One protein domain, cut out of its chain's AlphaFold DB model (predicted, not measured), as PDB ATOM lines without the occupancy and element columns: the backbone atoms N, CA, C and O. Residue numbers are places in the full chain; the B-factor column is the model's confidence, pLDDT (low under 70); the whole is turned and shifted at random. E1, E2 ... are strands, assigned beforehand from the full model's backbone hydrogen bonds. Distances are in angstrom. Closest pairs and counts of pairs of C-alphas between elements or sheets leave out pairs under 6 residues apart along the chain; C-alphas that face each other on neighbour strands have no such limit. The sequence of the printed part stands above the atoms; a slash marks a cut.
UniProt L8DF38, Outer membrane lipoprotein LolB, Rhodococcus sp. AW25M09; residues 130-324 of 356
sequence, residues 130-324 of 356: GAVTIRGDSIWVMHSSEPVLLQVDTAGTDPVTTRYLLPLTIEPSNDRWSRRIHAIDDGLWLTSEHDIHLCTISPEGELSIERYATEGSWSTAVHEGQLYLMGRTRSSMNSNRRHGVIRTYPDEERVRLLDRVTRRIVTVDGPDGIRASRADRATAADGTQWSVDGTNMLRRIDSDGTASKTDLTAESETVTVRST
ATOM      1  N   GLY A 130       6.022 -42.745 -34.959       91.56
ATOM      2  CA  GLY A 130       4.561 -42.732 -34.849       91.56
ATOM      3  C   GLY A 130       3.958 -44.123 -34.714       91.56
ATOM      4  O   GLY A 130       3.162 -44.372 -33.810       91.56
ATOM      5  N   ALA A 131       4.338 -45.040 -35.601       94.38
ATOM      6  CA  ALA A 131       3.831 -46.408 -35.586       94.38
ATOM      7  C   ALA A 131       4.965 -47.425 -35.663       94.38
ATOM      8  O   ALA A 131       5.985 -47.166 -36.295       94.38
ATOM      9  N   VAL A 132       4.778 -48.581 -35.033       96.19
ATOM     10  CA  VAL A 132       5.765 -49.658 -34.945       96.19
ATOM     11  C   VAL A 132       5.120 -51.002 -35.281       96.19
ATOM     12  O   VAL A 132       4.008 -51.295 -34.849       96.19
ATOM     13  N   THR A 133       5.829 -51.835 -36.037       96.00
ATOM     14  CA  THR A 133       5.494 -53.249 -36.257       96.00
ATOM     15  C   THR A 133       6.768 -54.084 -36.270       96.00
ATOM     16  O   THR A 133       7.872 -53.559 -36.385       96.00
ATOM     17  N   ILE A 134       6.621 -55.399 -36.142       94.31
ATOM     18  CA  ILE A 134       7.736 -56.346 -36.084       94.31
ATOM     19  C   ILE A 134       7.592 -57.306 -37.255       94.31
ATOM     20  O   ILE A 134       6.505 -57.843 -37.467       94.31
ATOM     21  N   ARG A 135       8.670 -57.513 -38.014       90.81
ATOM     22  CA  ARG A 135       8.721 -58.498 -39.099       90.81
ATOM     23  C   ARG A 135      10.026 -59.274 -39.002       90.81
ATOM     24  O   ARG A 135      11.092 -58.716 -39.258       90.81
ATOM     25  N   GLY A 136       9.926 -60.559 -38.663       86.88
ATOM     26  CA  GLY A 136      11.103 -61.354 -38.306       86.88
ATOM     27  C   GLY A 136      11.845 -60.697 -37.141       86.88
ATOM     28  O   GLY A 136      11.210 -60.283 -36.173       86.88
ATOM     29  N   ASP A 137      13.158 -60.533 -37.288       85.56
ATOM     30  CA  ASP A 137      14.031 -59.927 -36.270       85.56
ATOM     31  C   ASP A 137      14.191 -58.402 -36.426       85.56
ATOM     32  O   ASP A 137      14.897 -57.749 -35.652       85.56
ATOM     33  N   SER A 138      13.536 -57.809 -37.431       91.31
ATOM     34  CA  SER A 138      13.568 -56.367 -37.677       91.31
ATOM     35  C   SER A 138      12.345 -55.664 -37.099       91.31
ATOM     36  O   SER A 138      11.196 -56.094 -37.270       91.31
ATOM     37  N   ILE A 139      12.599 -54.509 -36.493       94.88
ATOM     38  CA  ILE A 139      11.570 -53.570 -36.063       94.88
ATOM     39  C   ILE A 139      11.379 -52.537 -37.165       94.88
ATOM     40  O   ILE A 139      12.337 -51.947 -37.654       94.88
ATOM     41  N   TRP A 140      10.136 -52.303 -37.556       96.25
ATOM     42  CA  TRP A 140       9.786 -51.307 -38.556       96.25
ATOM     43  C   TRP A 140       9.085 -50.150 -37.875       96.25
ATOM     44  O   TRP A 140       8.181 -50.377 -37.070       96.25
ATOM     45  N   VAL A 141       9.498 -48.922 -38.184       96.00
ATOM     46  CA  VAL A 141       8.977 -47.715 -37.534       96.00
ATOM     47  C   VAL A 141       8.596 -46.684 -38.579       96.00
ATOM     48  O   VAL A 141       9.439 -46.215 -39.334       96.00
ATOM     49  N   MET A 142       7.329 -46.297 -38.609       94.94
ATOM     50  CA  MET A 142       6.849 -45.212 -39.453       94.94
ATOM     51  C   MET A 142       6.921 -43.903 -38.687       94.94
ATOM     52  O   MET A 142       6.538 -43.845 -37.512       94.94
ATOM     53  N   HIS A 143       7.371 -42.849 -39.361       91.38
ATOM     54  CA  HIS A 143       7.306 -41.506 -38.810       91.38
ATOM     55  C   HIS A 143       5.850 -41.135 -38.499       91.38
ATOM     56  O   HIS A 143       4.909 -41.528 -39.186       91.38
ATOM     57  N   SER A 144       5.652 -40.310 -37.481       87.94
ATOM     58  CA  SER A 144       4.347 -39.796 -37.057       87.94
ATOM     59  C   SER A 144       3.616 -38.957 -38.116       87.94
ATOM     60  O   SER A 144       2.423 -38.700 -37.959       87.94
ATOM     61  N   SER A 145       4.283 -38.551 -39.202       82.62
ATOM     62  CA  SER A 145       3.803 -37.540 -40.157       82.62
ATOM     63  C   SER A 145       4.512 -37.635 -41.508       82.62
ATOM     64  O   SER A 145       3.861 -37.824 -42.538       82.62
ATOM     65  N   GLU A 146       5.845 -37.550 -41.507       82.31
ATOM     66  CA  GLU A 146       6.644 -37.621 -42.728       82.31
ATOM     67  C   GLU A 146       6.521 -38.988 -43.420       82.31
ATOM     68  O   GLU A 146       6.283 -40.005 -42.764       82.31
ATOM     69  N   PRO A 147       6.719 -39.063 -44.745       83.38
ATOM     70  CA  PRO A 147       6.695 -40.313 -45.496       83.38
ATOM     71  C   PRO A 147       8.008 -41.099 -45.320       83.38
ATOM     72  O   PRO A 147       8.654 -41.487 -46.290       83.38
ATOM     73  N   VAL A 148       8.439 -41.307 -44.076       89.31
ATOM     74  CA  VAL A 148       9.717 -41.944 -43.736       89.31
ATOM     75  C   VAL A 148       9.461 -43.203 -42.922       89.31
ATOM     76  O   VAL A 148       8.810 -43.158 -41.876       89.31
ATOM     77  N   LEU A 149      10.022 -44.313 -43.390       93.88
ATOM     78  CA  LEU A 149       9.977 -45.613 -42.734       93.88
ATOM     79  C   LEU A 149      11.396 -46.016 -42.324       93.88
ATOM     80  O   LEU A 149      12.318 -45.942 -43.130       93.88
ATOM     81  N   LEU A 150      11.579 -46.450 -41.085       94.50
ATOM     82  CA  LEU A 150      12.826 -47.034 -40.609       94.50
ATOM     83  C   LEU A 150      12.699 -48.548 -40.528       94.50
ATOM     84  O   LEU A 150      11.671 -49.065 -40.085       94.50
ATOM     85  N   GLN A 151      13.775 -49.234 -40.887       94.19
ATOM     86  CA  GLN A 151      14.040 -50.603 -40.470       94.19
ATOM     87  C   GLN A 151      15.155 -50.561 -39.432       94.19
ATOM     88  O   GLN A 151      16.224 -50.019 -39.698       94.19
ATOM     89  N   VAL A 152      14.900 -51.128 -38.262       92.88
ATOM     90  CA  VAL A 152      15.855 -51.243 -37.166       92.88
ATOM     91  C   VAL A 152      16.142 -52.724 -36.972       92.88
ATOM     92  O   VAL A 152      15.287 -53.481 -36.503       92.88
ATOM     93  N   ASP A 153      17.336 -53.146 -37.368       89.38
ATOM     94  CA  ASP A 153      17.850 -54.475 -37.061       89.38
ATOM     95  C   ASP A 153      18.401 -54.472 -35.633       89.38
ATOM     96  O   ASP A 153      19.276 -53.677 -35.288       89.38
ATOM     97  N   THR A 154      17.853 -55.353 -34.797       82.19
ATOM     98  CA  THR A 154      18.194 -55.458 -33.372       82.19
ATOM     99  C   THR A 154      18.906 -56.767 -33.023       82.19
ATOM    100  O   THR A 154      19.084 -57.065 -31.844       82.19
ATOM    101  N   ALA A 155      19.321 -57.550 -34.026       79.19
ATOM    102  CA  ALA A 155      20.008 -58.824 -33.815       79.19
ATOM    103  C   ALA A 155      21.470 -58.656 -33.344       79.19
ATOM    104  O   ALA A 155      22.029 -59.564 -32.728       79.19
ATOM    105  N   GLY A 156      22.096 -57.509 -33.638       71.88
ATOM    106  CA  GLY A 156      23.462 -57.170 -33.228       71.88
ATOM    107  C   GLY A 156      23.562 -56.494 -31.855       71.88
ATOM    108  O   GLY A 156      22.563 -56.122 -31.245       71.88
ATOM    109  N   THR A 157      24.796 -56.304 -31.372       71.44
ATOM    110  CA  THR A 157      25.075 -55.542 -30.137       71.44
ATOM    111  C   THR A 157      24.671 -54.073 -30.274       71.44
ATOM    112  O   THR A 157      24.172 -53.486 -29.317       71.44
ATOM    113  N   ASP A 158      24.861 -53.515 -31.472       79.25
ATOM    114  CA  ASP A 158      24.464 -52.161 -31.840       79.25
ATOM    115  C   ASP A 158      23.343 -52.237 -32.890       79.25
ATOM    116  O   ASP A 158      23.515 -52.920 -33.907       79.25
ATOM    117  N   PRO A 159      22.198 -51.565 -32.673       83.06
ATOM    118  CA  PRO A 159      21.113 -51.546 -33.644       83.06
ATOM    119  C   PRO A 159      21.537 -50.873 -34.950       83.06
ATOM    120  O   PRO A 159      22.048 -49.752 -34.941       83.06
ATOM    121  N   VAL A 160      21.274 -51.526 -36.082       88.06
ATOM    122  CA  VAL A 160      21.513 -50.946 -37.410       88.06
ATOM    123  C   VAL A 160      20.203 -50.381 -37.934       88.06
ATOM    124  O   VAL A 160      19.207 -51.096 -38.024       88.06
ATOM    125  N   THR A 161      20.199 -49.092 -38.273       90.19
ATOM    126  CA  THR A 161      19.012 -48.405 -38.792       90.19
ATOM    127  C   THR A 161      19.180 -48.091 -40.273       90.19
ATOM    128  O   THR A 161      20.158 -47.462 -40.674       90.19
ATOM    129  N   THR A 162      18.196 -48.474 -41.081       91.00
ATOM    130  CA  THR A 162      18.075 -48.083 -42.491       91.00
ATOM    131  C   THR A 162      16.866 -47.171 -42.653       91.00
ATOM    132  O   THR A 162      15.774 -47.496 -42.177       91.00
ATOM    133  N   ARG A 163      17.048 -46.031 -43.328       91.00
ATOM    134  CA  ARG A 163      15.992 -45.042 -43.559       91.00
ATOM    135  C   ARG A 163      15.454 -45.162 -44.978       91.00
ATOM    136  O   ARG A 163      16.199 -45.031 -45.939       91.00
ATOM    137  N   TYR A 164      14.145 -45.323 -45.112       87.75
ATOM    138  CA  TYR A 164      13.444 -45.366 -46.389       87.75
ATOM    139  C   TYR A 164      12.589 -44.112 -46.561       87.75
ATOM    140  O   TYR A 164      11.676 -43.859 -45.773       87.75
ATOM    141  N   LEU A 165      12.873 -43.331 -47.604       82.38
ATOM    142  CA  LEU A 165      12.010 -42.233 -48.035       82.38
ATOM    143  C   LEU A 165      10.963 -42.776 -49.008       82.38
ATOM    144  O   LEU A 165      11.306 -43.273 -50.084       82.38
ATOM    145  N   LEU A 166       9.692 -42.682 -48.622       80.81
ATOM    146  CA  LEU A 166       8.563 -43.180 -49.393       80.81
ATOM    147  C   LEU A 166       7.993 -42.075 -50.305       80.81
ATOM    148  O   LEU A 166       7.922 -40.918 -49.894       80.81
ATOM    149  N   PRO A 167       7.511 -42.413 -51.513       76.44
ATOM    150  CA  PRO A 167       6.799 -41.507 -52.414       76.44
ATOM    151  C   PRO A 167       5.350 -41.270 -51.945       76.44
ATOM    152  O   PRO A 167       4.397 -41.480 -52.695       76.44
ATOM    153  N   LEU A 168       5.181 -40.881 -50.681       75.00
ATOM    154  CA  LEU A 168       3.897 -40.584 -50.048       75.00
ATOM    155  C   LEU A 168       3.834 -39.110 -49.644       75.00
ATOM    156  O   LEU A 168       4.852 -38.432 -49.520       75.00
ATOM    157  N   THR A 169       2.627 -38.613 -49.408       66.62
ATOM    158  CA  THR A 169       2.401 -37.271 -48.864       66.62
ATOM    159  C   THR A 169       2.844 -37.183 -47.403       66.62
ATOM    160  O   THR A 169       2.827 -38.170 -46.663       66.62
ATOM    161  N   ILE A 170       3.213 -35.989 -46.949       67.88
ATOM    162  CA  ILE A 170       3.304 -35.708 -45.512       67.88
ATOM    163  C   ILE A 170       1.875 -35.633 -44.971       67.88
ATOM    164  O   ILE A 170       1.034 -34.956 -45.558       67.88
ATOM    165  N   GLU A 171       1.602 -36.320 -43.867       68.94
ATOM    166  CA  GLU A 171       0.296 -36.264 -43.201       68.94
ATOM    167  C   GLU A 171       0.388 -35.381 -41.958       68.94
ATOM    168  O   GLU A 171       1.386 -35.473 -41.237       68.94
ATOM    169  N   PRO A 172      -0.626 -34.567 -41.634       59.81
ATOM    170  CA  PRO A 172      -0.624 -33.779 -40.406       59.81
ATOM    171  C   PRO A 172      -0.458 -34.688 -39.178       59.81
ATOM    172  O   PRO A 172      -1.173 -35.680 -39.023       59.81
ATOM    173  N   SER A 173       0.488 -34.372 -38.288       59.38
ATOM    174  CA  SER A 173       0.615 -35.118 -37.029       59.38
ATOM    175  C   SER A 173      -0.524 -34.742 -36.080       59.38
ATOM    176  O   SER A 173      -0.741 -33.568 -35.787       59.38
ATOM    177  N   ASN A 174      -1.224 -35.766 -35.599       60.75
ATOM    178  CA  ASN A 174      -2.402 -35.719 -34.726       60.75
ATOM    179  C   ASN A 174      -2.058 -36.080 -33.264       60.75
ATOM    180  O   ASN A 174      -2.827 -36.765 -32.585       60.75
ATOM    181  N   ASP A 175      -0.842 -35.728 -32.832       57.91
ATOM    182  CA  ASP A 175      -0.237 -36.076 -31.533       57.91
ATOM    183  C   ASP A 175      -0.122 -37.583 -31.240       57.91
ATOM    184  O   ASP A 175       0.183 -38.011 -30.124       57.91
ATOM    185  N   ARG A 176      -0.339 -38.417 -32.261       68.12
ATOM    186  CA  ARG A 176      -0.179 -39.871 -32.202       68.12
ATOM    187  C   ARG A 176       0.606 -40.372 -33.411       68.12
ATOM    188  O   ARG A 176       1.830 -40.421 -33.396       68.12
ATOM    189  N   TRP A 177      -0.121 -40.767 -34.448       80.56
ATOM    190  CA  TRP A 177       0.374 -41.341 -35.687       80.56
ATOM    191  C   TRP A 177      -0.635 -41.032 -36.789       80.56
ATOM    192  O   TRP A 177      -1.843 -41.223 -36.630       80.56
ATOM    193  N   SER A 178      -0.137 -40.569 -37.926       79.25
ATOM    194  CA  SER A 178      -0.946 -40.364 -39.131       79.25
ATOM    195  C   SER A 178      -1.142 -41.644 -39.943       79.25
ATOM    196  O   SER A 178      -2.156 -41.822 -40.614       79.25
ATOM    197  N   ARG A 179      -0.180 -42.567 -39.854       88.75
ATOM    198  CA  ARG A 179      -0.184 -43.850 -40.557       88.75
ATOM    199  C   ARG A 179       0.001 -44.995 -39.582       88.75
ATOM    200  O   ARG A 179       0.721 -44.878 -38.594       88.75
ATOM    201  N   ARG A 180      -0.644 -46.119 -39.875       93.06
ATOM    202  CA  ARG A 180      -0.404 -47.402 -39.209       93.06
ATOM    203  C   ARG A 180       0.431 -48.278 -40.115       93.06
ATOM    204  O   ARG A 180       0.316 -48.187 -41.336       93.06
ATOM    205  N   ILE A 181       1.204 -49.153 -39.491       95.50
ATOM    206  CA  ILE A 181       1.997 -50.153 -40.185       95.50
ATOM    207  C   ILE A 181       1.672 -51.532 -39.639       95.50
ATOM    208  O   ILE A 181       1.535 -51.696 -38.428       95.50
ATOM    209  N   HIS A 182       1.529 -52.508 -40.528       95.44
ATOM    210  CA  HIS A 182       1.260 -53.894 -40.154       95.44
ATOM    211  C   HIS A 182       2.179 -54.815 -40.927       95.44
ATOM    212  O   HIS A 182       2.189 -54.787 -42.156       95.44
ATOM    213  N   ALA A 183       2.928 -55.643 -40.212       94.31
ATOM    214  CA  ALA A 183       3.729 -56.673 -40.842       94.31
ATOM    215  C   ALA A 183       2.867 -57.844 -41.311       94.31
ATOM    216  O   ALA A 183       1.913 -58.250 -40.646       94.31
ATOM    217  N   ILE A 184       3.250 -58.387 -42.459       92.56
ATOM    218  CA  ILE A 184       2.711 -59.596 -43.075       92.56
ATOM    219  C   ILE A 184       3.873 -60.381 -43.694       92.56
ATOM    220  O   ILE A 184       4.998 -59.878 -43.798       92.56
ATOM    221  N   ASP A 185       3.614 -61.613 -44.116       88.00
ATOM    222  CA  ASP A 185       4.661 -62.522 -44.596       88.00
ATOM    223  C   ASP A 185       5.460 -61.930 -45.771       88.00
ATOM    224  O   ASP A 185       6.695 -61.953 -45.780       88.00
ATOM    225  N   ASP A 186       4.767 -61.316 -46.730       84.75
ATOM    226  CA  ASP A 186       5.340 -60.788 -47.971       84.75
ATOM    227  C   ASP A 186       5.699 -59.293 -47.925       84.75
ATOM    228  O   ASP A 186       6.202 -58.754 -48.911       84.75
ATOM    229  N   GLY A 187       5.499 -58.610 -46.793       93.12
ATOM    230  CA  GLY A 187       5.732 -57.170 -46.740       93.12
ATOM    231  C   GLY A 187       5.140 -56.455 -45.533       93.12
ATOM    232  O   GLY A 187       5.059 -56.996 -44.430       93.12
ATOM    233  N   LEU A 188       4.757 -55.200 -45.752       95.94
ATOM    234  CA  LEU A 188       4.164 -54.324 -44.750       95.94
ATOM    235  C   LEU A 188       2.977 -53.584 -45.366       95.94
ATOM    236  O   LEU A 188       3.108 -52.954 -46.413       95.94
ATOM    237  N   TRP A 189       1.833 -53.592 -44.693       96.38
ATOM    238  CA  TRP A 189       0.762 -52.653 -45.003       96.38
ATOM    239  C   TRP A 189       1.046 -51.307 -44.355       96.38
ATOM    240  O   TRP A 189       1.283 -51.255 -43.151       96.38
ATOM    241  N   LEU A 190       0.941 -50.228 -45.127       95.25
ATOM    242  CA  LEU A 190       0.832 -48.862 -44.628       95.25
ATOM    243  C   LEU A 190      -0.609 -48.393 -44.840       95.25
ATOM    244  O   LEU A 190      -1.119 -48.446 -45.959       95.25
ATOM    245  N   THR A 191      -1.277 -47.941 -43.781       94.06
ATOM    246  CA  THR A 191      -2.679 -47.499 -43.863       94.06
ATOM    247  C   THR A 191      -2.864 -46.135 -43.216       94.06
ATOM    248  O   THR A 191      -2.379 -45.927 -42.100       94.06
ATOM    249  N   SER A 192      -3.621 -45.257 -43.862       87.19
ATOM    250  CA  SER A 192      -4.084 -43.973 -43.325       87.19
ATOM    251  C   SER A 192      -5.619 -43.907 -43.365       87.19
ATOM    252  O   SER A 192      -6.279 -44.893 -43.698       87.19
ATOM    253  N   GLU A 193      -6.216 -42.758 -43.031       81.62
ATOM    254  CA  GLU A 193      -7.638 -42.511 -43.321       81.62
ATOM    255  C   GLU A 193      -7.919 -42.380 -44.827       81.62
ATOM    256  O   GLU A 193      -9.055 -42.570 -45.259       81.62
ATOM    257  N   HIS A 194      -6.893 -42.071 -45.620       79.19
ATOM    258  CA  HIS A 194      -7.029 -41.645 -47.009       79.19
ATOM    259  C   HIS A 194      -6.651 -42.738 -48.006       79.19
ATOM    260  O   HIS A 194      -7.180 -42.767 -49.112       79.19
ATOM    261  N   ASP A 195      -5.748 -43.641 -47.634       84.25
ATOM    262  CA  ASP A 195      -5.183 -44.613 -48.557       84.25
ATOM    263  C   ASP A 195      -4.592 -45.847 -47.867       84.25
ATOM    264  O   ASP A 195      -4.365 -45.904 -46.650       84.25
ATOM    265  N   ILE A 196      -4.356 -46.869 -48.691       93.31
ATOM    266  CA  ILE A 196      -3.694 -48.107 -48.299       93.31
ATOM    267  C   ILE A 196      -2.604 -48.435 -49.313       93.31
ATOM    268  O   ILE A 196      -2.857 -48.496 -50.521       93.31
ATOM    269  N   HIS A 197      -1.409 -48.709 -48.799       93.25
ATOM    270  CA  HIS A 197      -0.233 -49.061 -49.578       93.25
ATOM    271  C   HIS A 197       0.381 -50.368 -49.091       93.25
ATOM    272  O   HIS A 197       0.474 -50.603 -47.885       93.25
ATOM    273  N   LEU A 198       0.842 -51.193 -50.026       95.06
ATOM    274  CA  LEU A 198       1.658 -52.364 -49.737       95.06
ATOM    275  C   LEU A 198       3.120 -52.029 -50.002       95.06
ATOM    276  O   LEU A 198       3.482 -51.652 -51.117       95.06
ATOM    277  N   CYS A 199       3.955 -52.202 -48.987       95.62
ATOM    278  CA  CYS A 199       5.395 -52.224 -49.138       95.62
ATOM    279  C   CYS A 199       5.874 -53.668 -49.273       95.62
ATOM    280  O   CYS A 199       5.649 -54.472 -48.368       95.62
ATOM    281  N   THR A 200       6.565 -53.980 -50.365       94.25
ATOM    282  CA  THR A 200       7.106 -55.318 -50.640       94.25
ATOM    283  C   THR A 200       8.624 -55.258 -50.625       94.25
ATOM    284  O   THR A 200       9.211 -54.356 -51.225       94.25
ATOM    285  N   ILE A 201       9.248 -56.224 -49.949       89.06
ATOM    286  CA  ILE A 201      10.706 -56.362 -49.876       89.06
ATOM    287  C   ILE A 201      11.114 -57.486 -50.827       89.06
ATOM    288  O   ILE A 201      10.649 -58.618 -50.676       89.06
ATOM    289  N   SER A 202      11.953 -57.177 -51.813       87.31
ATOM    290  CA  SER A 202      12.477 -58.180 -52.740       87.31
ATOM    291  C   SER A 202      13.433 -59.152 -52.025       87.31
ATOM    292  O   SER A 202      13.945 -58.837 -50.948       87.31
ATOM    293  N   PRO A 203      13.724 -60.331 -52.604       83.38
ATOM    294  CA  PRO A 203      14.741 -61.242 -52.069       83.38
ATOM    295  C   PRO A 203      16.130 -60.601 -51.910       83.38
ATOM    296  O   PRO A 203      16.899 -61.002 -51.043       83.38
ATOM    297  N   GLU A 204      16.441 -59.598 -52.731       83.56
ATOM    298  CA  GLU A 204      17.676 -58.807 -52.693       83.56
ATOM    299  C   GLU A 204      17.643 -57.690 -51.635       83.56
ATOM    300  O   GLU A 204      18.639 -56.995 -51.450       83.56
ATOM    301  N   GLY A 205      16.518 -57.521 -50.934       80.81
ATOM    302  CA  GLY A 205      16.328 -56.515 -49.891       80.81
ATOM    303  C   GLY A 205      15.812 -55.164 -50.392       80.81
ATOM    304  O   GLY A 205      15.742 -54.224 -49.604       80.81
ATOM    305  N   GLU A 206      15.430 -55.034 -51.667       87.88
ATOM    306  CA  GLU A 206      14.904 -53.771 -52.193       87.88
ATOM    307  C   GLU A 206      13.449 -53.562 -51.752       87.88
ATOM    308  O   GLU A 206      12.582 -54.410 -51.981       87.88
ATOM    309  N   LEU A 207      13.170 -52.412 -51.134       91.56
ATOM    310  CA  LEU A 207      11.819 -52.009 -50.758       91.56
ATOM    311  C   LEU A 207      11.135 -51.301 -51.936       91.56
ATOM    312  O   LEU A 207      11.664 -50.341 -52.495       91.56
ATOM    313  N   SER A 208       9.924 -51.735 -52.264       89.06
ATOM    314  CA  SER A 208       9.029 -51.088 -53.231       89.06
ATOM    315  C   SER A 208       7.684 -50.779 -52.584       89.06
ATOM    316  O   SER A 208       7.330 -51.394 -51.576       89.06
ATOM    317  N   ILE A 209       6.934 -49.825 -53.141       90.44
ATOM    318  CA  ILE A 209       5.608 -49.460 -52.630       90.44
ATOM    319  C   ILE A 209       4.560 -49.367 -53.737       90.44
ATOM    320  O   ILE A 209       4.748 -48.697 -54.755       90.44
ATOM    321  N   GLU A 210       3.409 -49.979 -53.493       88.75
ATOM    322  CA  GLU A 210       2.255 -49.963 -54.384       88.75
ATOM    323  C   GLU A 210       1.017 -49.442 -53.652       88.75
ATOM    324  O   GLU A 210       0.704 -49.889 -52.546       88.75
ATOM    325  N   ARG A 211       0.268 -48.529 -54.277       87.75
ATOM    326  CA  ARG A 211      -1.043 -48.104 -53.775       87.75
ATOM    327  C   ARG A 211      -2.114 -49.133 -54.131       87.75
ATOM    328  O   ARG A 211      -2.343 -49.412 -55.307       87.75
ATOM    329  N   TYR A 212      -2.805 -49.636 -53.113       89.19
ATOM    330  CA  TYR A 212      -3.903 -50.598 -53.255       89.19
ATOM    331  C   TYR A 212      -5.275 -49.931 -53.250       89.19
ATOM    332  O   TYR A 212      -6.153 -50.358 -53.992       89.19
ATOM    333  N   ALA A 213      -5.461 -48.889 -52.439       84.56
ATOM    334  CA  ALA A 213      -6.730 -48.177 -52.347       84.56
ATOM    335  C   ALA A 213      -6.506 -46.681 -52.106       84.56
ATOM    336  O   ALA A 213      -5.571 -46.290 -51.410       84.56
ATOM    337  N   THR A 214      -7.393 -45.858 -52.668       78.75
ATOM    338  CA  THR A 214      -7.529 -44.414 -52.384       78.75
ATOM    339  C   THR A 214      -8.608 -44.150 -51.332       78.75
ATOM    340  O   THR A 214      -9.240 -43.097 -51.315       78.75
ATOM    341  N   GLU A 215      -8.889 -45.167 -50.526       80.69
ATOM    342  CA  GLU A 215      -9.750 -45.116 -49.360       80.69
ATOM    343  C   GLU A 215      -9.018 -45.851 -48.234       80.69
ATOM    344  O   GLU A 215      -8.333 -46.849 -48.479       80.69
ATOM    345  N   GLY A 216      -9.161 -45.354 -47.007       85.69
ATOM    346  CA  GLY A 216      -8.512 -45.914 -45.835       85.69
ATOM    347  C   GLY A 216      -9.425 -46.001 -44.615       85.69
ATOM    348  O   GLY A 216     -10.656 -45.958 -44.689       85.69
ATOM    349  N   SER A 217      -8.804 -46.179 -43.454       85.31
ATOM    350  CA  SER A 217      -9.469 -46.087 -42.160       85.31
ATOM    351  C   SER A 217      -8.474 -45.676 -41.085       85.31
ATOM    352  O   SER A 217      -7.347 -46.167 -41.027       85.31
ATOM    353  N   TRP A 218      -8.946 -44.862 -40.143       78.38
ATOM    354  CA  TRP A 218      -8.227 -44.544 -38.910       78.38
ATOM    355  C   TRP A 218      -7.811 -45.787 -38.114       78.38
ATOM    356  O   TRP A 218      -6.866 -45.780 -37.314       78.38
ATOM    357  N   SER A 219      -8.579 -46.863 -38.266       86.94
ATOM    358  CA  SER A 219      -8.455 -48.076 -37.486       86.94
ATOM    359  C   SER A 219      -8.369 -49.276 -38.410       86.94
ATOM    360  O   SER A 219      -9.325 -49.621 -39.097       86.94
ATOM    361  N   THR A 220      -7.210 -49.922 -38.410       93.50
ATOM    362  CA  THR A 220      -6.942 -51.118 -39.206       93.50
ATOM    363  C   THR A 220      -6.274 -52.182 -38.346       93.50
ATOM    364  O   THR A 220      -5.633 -51.866 -37.336       93.50
ATOM    365  N   ALA A 221      -6.467 -53.443 -38.715       93.50
ATOM    366  CA  ALA A 221      -5.842 -54.598 -38.087       93.50
ATOM    367  C   ALA A 221      -5.564 -55.670 -39.137       93.50
ATOM    368  O   ALA A 221      -6.334 -55.826 -40.086       93.50
ATOM    369  N   VAL A 222      -4.490 -56.428 -38.935       92.81
ATOM    370  CA  VAL A 222      -4.231 -57.646 -39.699       92.81
ATOM    371  C   VAL A 222      -4.661 -58.856 -38.881       92.81
ATOM    372  O   VAL A 222      -4.327 -58.971 -37.702       92.81
ATOM    373  N   HIS A 223      -5.402 -59.759 -39.511       90.81
ATOM    374  CA  HIS A 223      -5.795 -61.042 -38.942       90.81
ATOM    375  C   HIS A 223      -5.655 -62.115 -40.021       90.81
ATOM    376  O   HIS A 223      -6.160 -61.932 -41.125       90.81
ATOM    377  N   GLU A 224      -4.914 -63.185 -39.722       88.38
ATOM    378  CA  GLU A 224      -4.617 -64.271 -40.676       88.38
ATOM    379  C   GLU A 224      -4.088 -63.760 -42.037       88.38
ATOM    380  O   GLU A 224      -4.480 -64.220 -43.105       88.38
ATOM    381  N   GLY A 225      -3.215 -62.745 -42.003       87.94
ATOM    382  CA  GLY A 225      -2.617 -62.136 -43.200       87.94
ATOM    383  C   GLY A 225      -3.544 -61.202 -43.990       87.94
ATOM    384  O   GLY A 225      -3.105 -60.564 -44.948       87.94
ATOM    385  N   GLN A 226      -4.808 -61.066 -43.586       92.12
ATOM    386  CA  GLN A 226      -5.780 -60.183 -44.221       92.12
ATOM    387  C   GLN A 226      -5.884 -58.840 -43.501       92.12
ATOM    388  O   GLN A 226      -5.856 -58.782 -42.272       92.12
ATOM    389  N   LEU A 227      -6.028 -57.758 -44.273       95.19
ATOM    390  CA  LEU A 227      -6.156 -56.403 -43.745       95.19
ATOM    391  C   LEU A 227      -7.628 -56.016 -43.588       95.19
ATOM    392  O   LEU A 227      -8.359 -55.875 -44.570       95.19
ATOM    393  N   TYR A 228      -8.026 -55.767 -42.346       95.19
ATOM    394  CA  TYR A 228      -9.359 -55.319 -41.979       95.19
ATOM    395  C   TYR A 228      -9.349 -53.838 -41.609       95.19
ATOM    396  O   TYR A 228      -8.499 -53.368 -40.848       95.19
ATOM    397  N   LEU A 229     -10.337 -53.112 -42.120       93.50
ATOM    398  CA  LEU A 229     -10.646 -51.734 -41.784       93.50
ATOM    399  C   LEU A 229     -11.818 -51.741 -40.806       93.50
ATOM    400  O   LEU A 229     -12.884 -52.286 -41.091       93.50
ATOM    401  N   MET A 230     -11.628 -51.112 -39.654       89.38
ATOM    402  CA  MET A 230     -12.657 -50.980 -38.631       89.38
ATOM    403  C   MET A 230     -13.276 -49.593 -38.704       89.38
ATOM    404  O   MET A 230     -12.571 -48.582 -38.651       89.38
ATOM    405  N   GLY A 231     -14.598 -49.567 -38.811       82.38
ATOM    406  CA  GLY A 231     -15.385 -48.351 -38.727       82.38
ATOM    407  C   GLY A 231     -15.494 -47.827 -37.295       82.38
ATOM    408  O   GLY A 231     -15.204 -48.513 -36.303       82.38
ATOM    409  N   ARG A 232     -15.951 -46.586 -37.161       76.56
ATOM    410  CA  ARG A 232     -16.235 -45.959 -35.870       76.56
ATOM    411  C   ARG A 232     -17.352 -46.725 -35.174       76.56
ATOM    412  O   ARG A 232     -18.460 -46.855 -35.677       76.56
ATOM    413  N   THR A 233     -17.081 -47.199 -33.963       73.38
ATOM    414  CA  THR A 233     -18.053 -47.992 -33.189       73.38
ATOM    415  C   THR A 233     -19.002 -47.141 -32.348       73.38
ATOM    416  O   THR A 233     -19.956 -47.661 -31.769       73.38
ATOM    417  N   ARG A 234     -18.741 -45.835 -32.233       74.19
ATOM    418  CA  ARG A 234     -19.468 -44.916 -31.352       74.19
ATOM    419  C   ARG A 234     -19.660 -43.573 -32.036       74.19
ATOM    420  O   ARG A 234     -18.838 -43.168 -32.852       74.19
ATOM    421  N   SER A 235     -20.720 -42.868 -31.645       79.75
ATOM    422  CA  SER A 235     -20.822 -41.451 -31.972       79.75
ATOM    423  C   SER A 235     -19.668 -40.680 -31.332       79.75
ATOM    424  O   SER A 235     -19.306 -40.961 -30.188       79.75
ATOM    425  N   SER A 236     -19.152 -39.676 -32.030       70.38
ATOM    426  CA  SER A 236     -18.217 -38.696 -31.474       70.38
ATOM    427  C   SER A 236     -18.653 -37.286 -31.858       70.38
ATOM    428  O   SER A 236     -19.419 -37.102 -32.805       70.38
ATOM    429  N   MET A 237     -18.201 -36.294 -31.097       72.75
ATOM    430  CA  MET A 237     -18.264 -34.899 -31.522       72.75
ATOM    431  C   MET A 237     -16.952 -34.596 -32.243       72.75
ATOM    432  O   MET A 237     -15.895 -34.837 -31.666       72.75
ATOM    433  N   ASN A 238     -17.008 -34.110 -33.481       56.16
ATOM    434  CA  ASN A 238     -15.829 -33.693 -34.242       56.16
ATOM    435  C   ASN A 238     -16.021 -32.268 -34.743       56.16
ATOM    436  O   ASN A 238     -17.139 -31.861 -35.059       56.16
ATOM    437  N   SER A 239     -14.929 -31.530 -34.876       46.84
ATOM    438  CA  SER A 239     -14.965 -30.220 -35.512       46.84
ATOM    439  C   SER A 239     -15.070 -30.384 -37.028       46.84
ATOM    440  O   SER A 239     -14.276 -31.067 -37.668       46.84
ATOM    441  N   ASN A 240     -16.078 -29.761 -37.626       55.56
ATOM    442  CA  ASN A 240     -16.259 -29.699 -39.067       55.56
ATOM    443  C   ASN A 240     -16.132 -28.255 -39.541       55.56
ATOM    444  O   ASN A 240     -16.814 -27.359 -39.049       55.56
ATOM    445  N   ARG A 241     -15.303 -28.048 -40.562       46.62
ATOM    446  CA  ARG A 241     -14.985 -26.729 -41.121       46.62
ATOM    447  C   ARG A 241     -16.211 -25.920 -41.559       46.62
ATOM    448  O   ARG A 241     -16.228 -24.702 -41.424       46.62
ATOM    449  N   ARG A 242     -17.238 -26.577 -42.102       42.41
ATOM    450  CA  ARG A 242     -18.437 -25.908 -42.631       42.41
ATOM    451  C   ARG A 242     -19.540 -25.758 -41.583       42.41
ATOM    452  O   ARG A 242     -20.379 -24.871 -41.711       42.41
ATOM    453  N   HIS A 243     -19.553 -26.625 -40.574       48.28
ATOM    454  CA  HIS A 243     -20.698 -26.792 -39.676       48.28
ATOM    455  C   HIS A 243     -20.367 -26.620 -38.184       48.28
ATOM    456  O   HIS A 243     -21.269 -26.736 -37.358       48.28
ATOM    457  N   GLY A 244     -19.116 -26.322 -37.824       46.16
ATOM    458  CA  GLY A 244     -18.668 -26.269 -36.432       46.16
ATOM    459  C   GLY A 244     -18.591 -27.663 -35.810       46.16
ATOM    460  O   GLY A 244     -18.385 -28.654 -36.509       46.16
ATOM    461  N   VAL A 245     -18.745 -27.766 -34.489       58.03
ATOM    462  CA  VAL A 245     -18.750 -29.066 -33.802       58.03
ATOM    463  C   VAL A 245     -19.981 -29.870 -34.242       58.03
ATOM    464  O   VAL A 245     -21.112 -29.539 -33.890       58.03
ATOM    465  N   ILE A 246     -19.763 -30.945 -34.998       64.38
ATOM    466  CA  ILE A 246     -20.801 -31.871 -35.456       64.38
ATOM    467  C   ILE A 246     -20.745 -33.179 -34.682       64.38
ATOM    468  O   ILE A 246     -19.686 -33.638 -34.256       64.38
ATOM    469  N   ARG A 247     -21.895 -33.835 -34.558       77.88
ATOM    470  CA  ARG A 247     -21.953 -35.231 -34.133       77.88
ATOM    471  C   ARG A 247     -21.724 -36.130 -35.345       77.88
ATOM    472  O   ARG A 247     -22.489 -36.053 -36.302       77.88
ATOM    473  N   THR A 248     -20.736 -37.015 -35.286       76.50
ATOM    474  CA  THR A 248     -20.650 -38.158 -36.204       76.50
ATOM    475  C   THR A 248     -21.293 -39.381 -35.581       76.50
ATOM    476  O   THR A 248     -21.303 -39.548 -34.357       76.50
ATOM    477  N   TYR A 249     -21.841 -40.243 -36.424       77.94
ATOM    478  CA  TYR A 249     -22.471 -41.491 -36.018       77.94
ATOM    479  C   TYR A 249     -21.489 -42.657 -36.169       77.94
ATOM    480  O   TYR A 249     -20.466 -42.496 -36.834       77.94
ATOM    481  N   PRO A 250     -21.742 -43.793 -35.496       78.56
ATOM    482  CA  PRO A 250     -21.032 -45.024 -35.799       78.56
ATOM    483  C   PRO A 250     -21.212 -45.384 -37.273       78.56
ATOM    484  O   PRO A 250     -22.292 -45.156 -37.820       78.56
ATOM    485  N   ASP A 251     -20.194 -45.989 -37.867       77.69
ATOM    486  CA  ASP A 251     -20.310 -46.518 -39.221       77.69
ATOM    487  C   ASP A 251     -21.268 -47.720 -39.206       77.69
ATOM    488  O   ASP A 251     -21.215 -48.564 -38.300       77.69
ATOM    489  N   GLU A 252     -22.164 -47.780 -40.194       73.81
ATOM    490  CA  GLU A 252     -23.097 -48.903 -40.367       73.81
ATOM    491  C   GLU A 252     -22.319 -50.195 -40.654       73.81
ATOM    492  O   GLU A 252     -22.578 -51.245 -40.065       73.81
ATOM    493  N   GLU A 253     -21.281 -50.073 -41.478       79.94
ATOM    494  CA  GLU A 253     -20.374 -51.142 -41.875       79.94
ATOM    495  C   GLU A 253     -19.137 -51.172 -40.974       79.94
ATOM    496  O   GLU A 253     -18.089 -50.588 -41.258       79.94
ATOM    497  N   ARG A 254     -19.265 -51.850 -39.832       80.62
ATOM    498  CA  ARG A 254     -18.236 -51.822 -38.782       80.62
ATOM    499  C   ARG A 254     -16.927 -52.493 -39.167       80.62
ATOM    500  O   ARG A 254     -15.892 -52.116 -38.617       80.62
ATOM    501  N   VAL A 255     -16.970 -53.490 -40.045       90.12
ATOM    502  CA  VAL A 255     -15.785 -54.217 -40.497       90.12
ATOM    503  C   VAL A 255     -15.819 -54.331 -42.010       90.12
ATOM    504  O   VAL A 255     -16.808 -54.757 -42.607       90.12
ATOM    505  N   ARG A 256     -14.713 -53.933 -42.626       92.56
ATOM    506  CA  ARG A 256     -14.485 -54.046 -44.059       92.56
ATOM    507  C   ARG A 256     -13.150 -54.740 -44.287       92.56
ATOM    508  O   ARG A 256     -12.230 -54.589 -43.488       92.56
ATOM    509  N   LEU A 257     -13.049 -55.509 -45.354       94.56
ATOM    510  CA  LEU A 257     -11.865 -56.263 -45.744       94.56
ATOM    511  C   LEU A 257     -11.279 -55.636 -47.008       94.56
ATOM    512  O   LEU A 257     -12.018 -55.370 -47.954       94.56
ATOM    513  N   LEU A 258      -9.961 -55.435 -47.043       95.19
ATOM    514  CA  LEU A 258      -9.269 -55.182 -48.302       95.19
ATOM    515  C   LEU A 258      -9.070 -56.512 -49.039       95.19
ATOM    516  O   LEU A 258      -8.230 -57.329 -48.657       95.19
ATOM    517  N   ASP A 259      -9.818 -56.712 -50.119       92.12
ATOM    518  CA  ASP A 259      -9.577 -57.806 -51.052       92.12
ATOM    519  C   ASP A 259      -8.323 -57.489 -51.879       92.12
ATOM    520  O   ASP A 259      -8.314 -56.590 -52.722       92.12
ATOM    521  N   ARG A 260      -7.246 -58.242 -51.634       89.44
ATOM    522  CA  ARG A 260      -5.962 -58.090 -52.336       89.44
ATOM    523  C   ARG A 260      -6.046 -58.377 -53.837       89.44
ATOM    524  O   ARG A 260      -5.262 -57.807 -54.589       89.44
ATOM    525  N   VAL A 261      -6.947 -59.258 -54.269       87.00
ATOM    526  CA  VAL A 261      -7.069 -59.677 -55.673       87.00
ATOM    527  C   VAL A 261      -7.811 -58.616 -56.465       87.00
ATOM    528  O   VAL A 261      -7.332 -58.167 -57.504       87.00
ATOM    529  N   THR A 262      -8.977 -58.199 -55.973       86.19
ATOM    530  CA  THR A 262      -9.805 -57.202 -56.665       86.19
ATOM    531  C   THR A 262      -9.393 -55.766 -56.359       86.19
ATOM    532  O   THR A 262      -9.844 -54.855 -57.051       86.19
ATOM    533  N   ARG A 263      -8.532 -55.562 -55.351       86.12
ATOM    534  CA  ARG A 263      -8.095 -54.253 -54.833       86.12
ATOM    535  C   ARG A 263      -9.263 -53.387 -54.369       86.12
ATOM    536  O   ARG A 263      -9.251 -52.167 -54.511       86.12
ATOM    537  N   ARG A 264     -10.304 -54.029 -53.839       88.31
ATOM    538  CA  ARG A 264     -11.517 -53.362 -53.361       88.31
ATOM    539  C   ARG A 264     -11.695 -53.579 -51.874       88.31
ATOM    540  O   ARG A 264     -11.387 -54.641 -51.340       88.31
ATOM    541  N   ILE A 265     -12.232 -52.557 -51.223       90.69
ATOM    542  CA  ILE A 265     -12.695 -52.650 -49.847       90.69
ATOM    543  C   ILE A 265     -14.129 -53.175 -49.898       90.69
ATOM    544  O   ILE A 265     -14.976 -52.607 -50.586       90.69
ATOM    545  N   VAL A 266     -14.386 -54.278 -49.202       92.12
ATOM    546  CA  VAL A 266     -15.696 -54.938 -49.170       92.12
ATOM    547  C   VAL A 266     -16.183 -55.096 -47.739       92.12
ATOM    548  O   VAL A 266     -15.407 -55.374 -46.828       92.12
ATOM    549  N   THR A 267     -17.479 -54.924 -47.530       91.56
ATOM    550  CA  THR A 267     -18.140 -55.135 -46.241       91.56
ATOM    551  C   THR A 267     -18.149 -56.616 -45.887       91.56
ATOM    552  O   THR A 267     -18.485 -57.450 -46.731       91.56
ATOM    553  N   VAL A 268     -17.801 -56.953 -44.646       90.94
ATOM    554  CA  VAL A 268     -17.778 -58.342 -44.170       90.94
ATOM    555  C   VAL A 268     -18.285 -58.448 -42.736       90.94
ATOM    556  O   VAL A 268     -18.144 -57.517 -41.940       90.94
ATOM    557  N   ASP A 269     -18.793 -59.625 -42.381       85.06
ATOM    558  CA  ASP A 269     -18.904 -60.029 -40.983       85.06
ATOM    559  C   ASP A 269     -17.493 -60.388 -40.497       85.06
ATOM    560  O   ASP A 269     -16.936 -61.427 -40.851       85.06
ATOM    561  N   GLY A 270     -16.857 -59.466 -39.773       78.44
ATOM    562  CA  GLY A 270     -15.484 -59.644 -39.296       78.44
ATOM    563  C   GLY A 270     -15.347 -60.832 -38.336       78.44
ATOM    564  O   GLY A 270     -16.272 -61.085 -37.563       78.44
ATOM    565  N   PRO A 271     -14.205 -61.541 -38.332       83.00
ATOM    566  CA  PRO A 271     -14.006 -62.661 -37.424       83.00
ATOM    567  C   PRO A 271     -13.972 -62.222 -35.957       83.00
ATOM    568  O   PRO A 271     -13.613 -61.087 -35.608       83.00
ATOM    569  N   ASP A 272     -14.338 -63.160 -35.087       78.12
ATOM    570  CA  ASP A 272     -14.353 -62.945 -33.647       78.12
ATOM    571  C   ASP A 272     -12.960 -62.550 -33.144       78.12
ATOM    572  O   ASP A 272     -11.956 -63.212 -33.392       78.12
ATOM    573  N   GLY A 273     -12.899 -61.459 -32.380       73.19
ATOM    574  CA  GLY A 273     -11.669 -61.042 -31.712       73.19
ATOM    575  C   GLY A 273     -10.738 -60.138 -32.522       73.19
ATOM    576  O   GLY A 273      -9.712 -59.741 -31.965       73.19
ATOM    577  N   ILE A 274     -11.092 -59.716 -33.746       83.25
ATOM    578  CA  ILE A 274     -10.365 -58.616 -34.404       83.25
ATOM    579  C   ILE A 274     -10.434 -57.367 -33.529       83.25
ATOM    580  O   ILE A 274     -11.508 -56.893 -33.147       83.25
ATOM    581  N   ARG A 275      -9.262 -56.813 -33.217       78.94
ATOM    582  CA  ARG A 275      -9.132 -55.569 -32.464       78.94
ATOM    583  C   ARG A 275      -8.036 -54.712 -33.059       78.94
ATOM    584  O   ARG A 275      -6.917 -55.172 -33.260       78.94
ATOM    585  N   ALA A 276      -8.343 -53.434 -33.242       76.88
ATOM    586  CA  ALA A 276      -7.318 -52.436 -33.469       76.88
ATOM    587  C   ALA A 276      -6.429 -52.340 -32.231       76.88
ATOM    588  O   ALA A 276      -6.904 -52.015 -31.139       76.88
ATOM    589  N   SER A 277      -5.135 -52.574 -32.402       78.75
ATOM    590  CA  SER A 277      -4.145 -52.168 -31.417       78.75
ATOM    591  C   SER A 277      -3.843 -50.675 -31.564       78.75
ATOM    592  O   SER A 277      -4.242 -50.002 -32.528       78.75
ATOM    593  N   ARG A 278      -3.134 -50.126 -30.577       88.31
ATOM    594  CA  ARG A 278      -2.454 -48.850 -30.782       88.31
ATOM    595  C   ARG A 278      -1.320 -49.055 -31.788       88.31
ATOM    596  O   ARG A 278      -0.644 -50.072 -31.706       88.31
ATOM    597  N   ALA A 279      -1.122 -48.111 -32.706       91.31
ATOM    598  CA  ALA A 279      -0.103 -48.266 -33.745       91.31
ATOM    599  C   ALA A 279       1.316 -48.027 -33.216       91.31
ATOM    600  O   ALA A 279       2.266 -48.550 -33.778       91.31
ATOM    601  N   ASP A 280       1.461 -47.297 -32.111       93.50
ATOM    602  CA  ASP A 280       2.734 -47.050 -31.428       93.50
ATOM    603  C   ASP A 280       3.205 -48.233 -30.565       93.50
ATOM    604  O   ASP A 280       4.111 -48.067 -29.746       93.50
ATOM    605  N   ARG A 281       2.585 -49.417 -30.704       94.62
ATOM    606  CA  ARG A 281       2.955 -50.638 -29.981       94.62
ATOM    607  C   ARG A 281       2.902 -51.869 -30.873       94.62
ATOM    608  O   ARG A 281       1.919 -52.090 -31.573       94.62
ATOM    609  N   ALA A 282       3.899 -52.729 -30.722       94.31
ATOM    610  CA  ALA A 282       3.949 -54.045 -31.336       94.31
ATOM    611  C   ALA A 282       4.327 -55.105 -30.297       94.31
ATOM    612  O   ALA A 282       4.984 -54.818 -29.295       94.31
ATOM    613  N   THR A 283       3.885 -56.338 -30.512       92.44
ATOM    614  CA  THR A 283       4.222 -57.479 -29.655       92.44
ATOM    615  C   THR A 283       4.697 -58.613 -30.543       92.44
ATOM    616  O   THR A 283       3.986 -59.011 -31.463       92.44
ATOM    617  N   ALA A 284       5.914 -59.085 -30.293       90.81
ATOM    618  CA  ALA A 284       6.500 -60.216 -30.989       90.81
ATOM    619  C   ALA A 284       5.894 -61.536 -30.493       90.81
ATOM    620  O   ALA A 284       5.247 -61.601 -29.444       90.81
ATOM    621  N   ALA A 285       6.111 -62.606 -31.259       88.50
ATOM    622  CA  ALA A 285       5.583 -63.935 -30.950       88.50
ATOM    623  C   ALA A 285       6.123 -64.514 -29.628       88.50
ATOM    624  O   ALA A 285       5.448 -65.313 -28.983       88.50
ATOM    625  N   ASP A 286       7.315 -64.091 -29.210       89.56
ATOM    626  CA  ASP A 286       7.949 -64.452 -27.936       89.56
ATOM    627  C   ASP A 286       7.408 -63.651 -26.731       89.56
ATOM    628  O   ASP A 286       7.833 -63.867 -25.596       89.56
ATOM    629  N   GLY A 287       6.464 -62.732 -26.966       90.56
ATOM    630  CA  GLY A 287       5.888 -61.848 -25.956       90.56
ATOM    631  C   GLY A 287       6.654 -60.540 -25.744       90.56
ATOM    632  O   GLY A 287       6.178 -59.701 -24.978       90.56
ATOM    633  N   THR A 288       7.782 -60.326 -26.429       93.06
ATOM    634  CA  THR A 288       8.546 -59.076 -26.359       93.06
ATOM    635  C   THR A 288       7.704 -57.921 -26.894       93.06
ATOM    636  O   THR A 288       7.162 -57.973 -28.002       93.06
ATOM    637  N   GLN A 289       7.586 -56.854 -26.110       95.12
ATOM    638  CA  GLN A 289       6.821 -55.667 -26.473       95.12
ATOM    639  C   GLN A 289       7.741 -54.538 -26.912       95.12
ATOM    640  O   GLN A 289       8.709 -54.202 -26.234       95.12
ATOM    641  N   TRP A 290       7.373 -53.902 -28.016       95.31
ATOM    642  CA  TRP A 290       8.010 -52.700 -28.527       95.31
ATOM    643  C   TRP A 290       7.009 -51.559 -28.515       95.31
ATOM    644  O   TRP A 290       5.844 -51.735 -28.876       95.31
ATOM    645  N   SER A 291       7.449 -50.381 -28.090       95.31
ATOM    646  CA  SER A 291       6.613 -49.185 -28.082       95.31
ATOM    647  C   SER A 291       7.421 -47.928 -28.341       95.31
ATOM    648  O   SER A 291       8.588 -47.861 -27.959       95.31
ATOM    649  N   VAL A 292       6.795 -46.932 -28.958       92.50
ATOM    650  CA  VAL A 292       7.370 -45.586 -29.057       92.50
ATOM    651  C   VAL A 292       7.433 -44.957 -27.657       92.50
ATOM    652  O   VAL A 292       6.460 -45.024 -26.903       92.50
ATOM    653  N   ASP A 293       8.576 -44.368 -27.298       89.44
ATOM    654  CA  ASP A 293       8.826 -43.731 -25.997       89.44
ATOM    655  C   ASP A 293       9.348 -42.298 -26.186       89.44
ATOM    656  O   ASP A 293      10.548 -42.051 -26.263       89.44
ATOM    657  N   GLY A 294       8.434 -41.334 -26.290       84.19
ATOM    658  CA  GLY A 294       8.769 -39.962 -26.684       84.19
ATOM    659  C   GLY A 294       8.889 -39.823 -28.204       84.19
ATOM    660  O   GLY A 294       8.174 -40.495 -28.940       84.19
ATOM    661  N   THR A 295       9.762 -38.933 -28.679       83.25
ATOM    662  CA  THR A 295       9.848 -38.594 -30.111       83.25
ATOM    663  C   THR A 295      10.700 -39.590 -30.896       83.25
ATOM    664  O   THR A 295      10.262 -40.120 -31.907       83.25
ATOM    665  N   ASN A 296      11.916 -39.865 -30.432       86.38
ATOM    666  CA  ASN A 296      12.966 -40.533 -31.206       86.38
ATOM    667  C   ASN A 296      13.481 -41.823 -30.552       86.38
ATOM    668  O   ASN A 296      14.551 -42.299 -30.919       86.38
ATOM    669  N   MET A 297      12.758 -42.381 -29.579       90.31
ATOM    670  CA  MET A 297      13.172 -43.605 -28.894       90.31
ATOM    671  C   MET A 297      12.143 -44.715 -29.072       90.31
ATOM    672  O   MET A 297      10.931 -44.491 -29.021       90.31
ATOM    673  N   LEU A 298      12.642 -45.941 -29.184       93.25
ATOM    674  CA  LEU A 298      11.863 -47.145 -28.935       93.25
ATOM    675  C   LEU A 298      12.169 -47.673 -27.544       93.25
ATOM    676  O   LEU A 298      13.321 -47.710 -27.115       93.25
ATOM    677  N   ARG A 299      11.133 -48.149 -26.865       94.69
ATOM    678  CA  ARG A 299      11.240 -48.933 -25.643       94.69
ATOM    679  C   ARG A 299      10.911 -50.386 -25.948       94.69
ATOM    680  O   ARG A 299       9.819 -50.678 -26.441       94.69
ATOM    681  N   ARG A 300      11.831 -51.271 -25.578       94.56
ATOM    682  CA  ARG A 300      11.657 -52.723 -25.563       94.56
ATOM    683  C   ARG A 300      11.339 -53.172 -24.141       94.56
ATOM    684  O   ARG A 300      11.933 -52.662 -23.190       94.56
ATOM    685  N   ILE A 301      10.400 -54.097 -23.998       95.44
ATOM    686  CA  ILE A 301      10.110 -54.811 -22.755       95.44
ATOM    687  C   ILE A 301      10.120 -56.301 -23.087       95.44
ATOM    688  O   ILE A 301       9.264 -56.772 -23.834       95.44
ATOM    689  N   ASP A 302      11.099 -57.015 -22.552       92.94
ATOM    690  CA  ASP A 302      11.234 -58.459 -22.716       92.94
ATOM    691  C   ASP A 302      10.165 -59.213 -21.916       92.94
ATOM    692  O   ASP A 302       9.515 -58.668 -21.017       92.94
ATOM    693  N   SER A 303       9.975 -60.494 -22.232       90.62
ATOM    694  CA  SER A 303       8.978 -61.347 -21.569       90.62
ATOM    695  C   SER A 303       9.237 -61.551 -20.068       90.62
ATOM    696  O   SER A 303       8.306 -61.859 -19.322       90.62
ATOM    697  N   ASP A 304      10.471 -61.329 -19.609       91.38
ATOM    698  CA  ASP A 304      10.860 -61.335 -18.195       91.38
ATOM    699  C   ASP A 304      10.620 -59.985 -17.481       91.38
ATOM    700  O   ASP A 304      10.803 -59.879 -16.267       91.38
ATOM    701  N   GLY A 305      10.171 -58.961 -18.217       90.56
ATOM    702  CA  GLY A 305       9.916 -57.608 -17.726       90.56
ATOM    703  C   GLY A 305      11.119 -56.662 -17.788       90.56
ATOM    704  O   GLY A 305      10.974 -55.488 -17.427       90.56
ATOM    705  N   THR A 306      12.285 -57.122 -18.250       94.00
ATOM    706  CA  THR A 306      13.461 -56.274 -18.475       94.00
ATOM    707  C   THR A 306      13.152 -55.234 -19.547       94.00
ATOM    708  O   THR A 306      12.529 -55.538 -20.561       94.00
ATOM    709  N   ALA A 307      13.562 -53.983 -19.321       94.19
ATOM    710  CA  ALA A 307      13.303 -52.887 -20.248       94.19
ATOM    711  C   ALA A 307      14.601 -52.249 -20.746       94.19
ATOM    712  O   ALA A 307      15.505 -51.961 -19.961       94.19
ATOM    713  N   SER A 308      14.653 -51.963 -22.042       91.94
ATOM    714  CA  SER A 308      15.749 -51.245 -22.693       91.94
ATOM    715  C   SER A 308      15.206 -50.193 -23.660       91.94
ATOM    716  O   SER A 308      14.004 -50.157 -23.958       91.94
ATOM    717  N   LYS A 309      16.079 -49.281 -24.096       92.12
ATOM    718  CA  LYS A 309      15.731 -48.222 -25.044       92.12
ATOM    719  C   LYS A 309      16.689 -48.214 -26.228       92.12
ATOM    720  O   LYS A 309      17.883 -48.432 -26.047       92.12
ATOM    721  N   THR A 310      16.155 -47.896 -27.399       90.38
ATOM    722  CA  THR A 310      16.896 -47.751 -28.654       90.38
ATOM    723  C   THR A 310      16.664 -46.354 -29.205       90.38
ATOM    724  O   THR A 310      15.514 -45.937 -29.338       90.38
ATOM    725  N   ASP A 311      17.746 -45.635 -29.501       89.44
ATOM    726  CA  ASP A 311      17.701 -44.307 -30.116       89.44
ATOM    727  C   ASP A 311      17.597 -44.431 -31.640       89.44
ATOM    728  O   ASP A 311      18.344 -45.187 -32.261       89.44
ATOM    729  N   LEU A 312      16.656 -43.699 -32.231       88.38
ATOM    730  CA  LEU A 312      16.391 -43.667 -33.670       88.38
ATOM    731  C   LEU A 312      17.097 -42.502 -34.385       88.38
ATOM    732  O   LEU A 312      16.869 -42.287 -35.573       88.38
ATOM    733  N   THR A 313      17.921 -41.719 -33.680       81.31
ATOM    734  CA  THR A 313      18.668 -40.583 -34.256       81.31
ATOM    735  C   THR A 313      20.004 -40.962 -34.869       81.31
ATOM    736  O   THR A 313      20.654 -40.105 -35.468       81.31
ATOM    737  N   ALA A 314      20.415 -42.226 -34.739       72.44
ATOM    738  CA  ALA A 314      21.650 -42.708 -35.330       72.44
ATOM    739  C   ALA A 314      21.686 -42.419 -36.841       72.44
ATOM    740  O   ALA A 314      20.675 -42.545 -37.544       72.44
ATOM    741  N   GLU A 315      22.866 -42.033 -37.336       68.31
ATOM    742  CA  GLU A 315      23.076 -41.858 -38.770       68.31
ATOM    743  C   GLU A 315      22.704 -43.150 -39.498       68.31
ATOM    744  O   GLU A 315      23.158 -44.242 -39.155       68.31
ATOM    745  N   SER A 316      21.837 -43.012 -40.493       72.88
ATOM    746  CA  SER A 316      21.320 -44.118 -41.287       72.88
ATOM    747  C   SER A 316      21.448 -43.780 -42.761       72.88
ATOM    748  O   SER A 316      21.224 -42.641 -43.186       72.88
ATOM    749  N   GLU A 317      21.807 -44.782 -43.559       78.25
ATOM    750  CA  GLU A 317      21.736 -44.662 -45.008       78.25
ATOM    751  C   GLU A 317      20.281 -44.395 -45.412       78.25
ATOM    752  O   GLU A 317      19.358 -45.069 -44.943       78.25
ATOM    753  N   THR A 318      20.079 -43.380 -46.258       78.38
ATOM    754  CA  THR A 318      18.757 -43.037 -46.784       78.38
ATOM    755  C   THR A 318      18.573 -43.641 -48.167       78.38
ATOM    756  O   THR A 318      19.224 -43.236 -49.130       78.38
ATOM    757  N   VAL A 319      17.630 -44.567 -48.272       83.44
ATOM    758  CA  VAL A 319      17.219 -45.228 -49.508       83.44
ATOM    759  C   VAL A 319      15.925 -44.587 -50.007       83.44
ATOM    760  O   VAL A 319      14.941 -44.478 -49.276       83.44
ATOM    761  N   THR A 320      15.904 -44.159 -51.269       75.75
ATOM    762  CA  THR A 320      14.672 -43.661 -51.905       75.75
ATOM    763  C   THR A 320      13.888 -44.828 -52.492       75.75
ATOM    764  O   THR A 320      14.392 -45.544 -53.357       75.75
ATOM    765  N   VAL A 321      12.649 -45.002 -52.039       75.94
ATOM    766  CA  VAL A 321      11.772 -46.098 -52.464       75.94
ATOM    767  C   VAL A 321      11.051 -45.732 -53.753       75.94
ATOM    768  O   VAL A 321      10.518 -44.632 -53.906       75.94
ATOM    769  N   ARG A 322      10.995 -46.678 -54.690       76.62
ATOM    770  CA  ARG A 322      10.264 -46.507 -55.949       76.62
ATOM    771  C   ARG A 322       8.809 -46.915 -55.777       76.62
ATOM    772  O   ARG A 322       8.517 -47.948 -55.170       76.62
ATOM    773  N   SER A 323       7.901 -46.132 -56.361       76.69
ATOM    774  CA  SER A 323       6.519 -46.580 -56.499       76.69
ATOM    775  C   SER A 323       6.384 -47.523 -57.689       76.69
ATOM    776  O   SER A 323       6.879 -47.231 -58.776       76.69
ATOM    777  N   THR A 324       5.689 -48.632 -57.478       83.19
ATOM    778  CA  THR A 324       5.271 -49.585 -58.514       83.19
ATOM    779  C   THR A 324       3.785 -49.446 -58.848       83.19
ATOM    780  O   THR A 324       3.246 -50.239 -59.619       83.19
TER     781      THR A 324
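Overview. This is residues 130 to 324 of the 356 residues of the protein "Outer membrane lipoprotein LolB" of Rhodococcus sp. AW25M09 (UniProt L8DF38). What does the model look like? Four small sheets fan out like the blades of an open part propeller, in the order E15 to E18, then E1 to E4 with E19, then E5 to E8, then E9, E10, E13 and E14, with E15, E1, E5 and E9 at the inner ends of the blades. Beyond the last blade the hairpin of E11 and E12 sticks out. What is it built of? The printed part has 195 residues with 19 named strands, E1 to E19 in that order along the chain, and no named helix; the class is all strand, though under half of the residues, 97, are in named strands. The sheet E1, E2, E3, E4, E19 is mixed, the other four sheets are all antiparallel, and the whole is compact, with a radius of gyration of the C-alphas of 17.3 A and spans of 52 by 36 by 36 A.

Along the chain. Where is the largest sheet? E1 is residues 130 to 135, 16.9 A long from C-alpha 130 at (4.561, -42.732, -34.849); E2 is 138 to 143, E3 148 to 153, and E4 160 to 165, 16.7 A. E19, residues 317 to 320, ends at C-alpha 320 at (14.672, -43.661, -51.905). Which strands follow E4? E5 is residues 180 to 184, E6 187 to 191, E7 196 to 201 and E8, the longest strand, 207 to 213, 19.0 A. E9 is residues 219 to 223, E10 226 to 230, E13 255 to 259 and E14 264 to 267. Where are the rest? E11 is residues 236 to 240 and E12 244 to 248. E15 is residues 281 to 283, E16 289 to 292, E17 297 to 301 and E18 307 to 311, 13.8 A.

Arrangement. How is the largest sheet paired? E1 to E4 form a meander, each strand the antiparallel neighbour of the one before; N 133 and O 140 of the hairpin E1 and E2 are 3.0 A apart, within hydrogen-bond range. E4 and E19 are parallel at 27 degrees, with N 319 and O 163 at 2.8 A, and the sheet is strongly twisted. Which sheets face it? In a stack of sheets, face to face in turn, it has the meander E5 to E8 at 9.4 A centre to centre and the meander E15 to E18 at 9.0 A. The closest C-alphas of E1 and E5 are those of Arg 135 and Ala 183, 5.6 A, and those of E1 and E15 are Thr 133 and Ala 282, 5.2 A. What comes next? The sheet E9, E10, E13, E14 is face to face with the sheet E5 to E8 at 10.0 A; the closest C-alphas of E5 and E9 are those of His 182 and Val 222, 6.7 A. Where does the hairpin E11 and E12 stand? It is antiparallel, with N 238 and O 246 at 2.8 A, and E11 is apart from E10, as E12 is from E13.

Size, cuts and confidence. How far does it reach? The two C-alphas farthest apart are those of Thr 157 and His 243, 54.9 A. Is the printed part whole? It has no cut, and the long links are E4 to E5, 14 residues, and E14 to E15, 13 residues. Beyond the named strands, residues 322 to 323 pair in parallel with residues 208 to 209 of E8. Where is confidence low? The mean pLDDT of the printed part is 84.4, and residues 169 to 176, 238 to 246 and 315 are under 70.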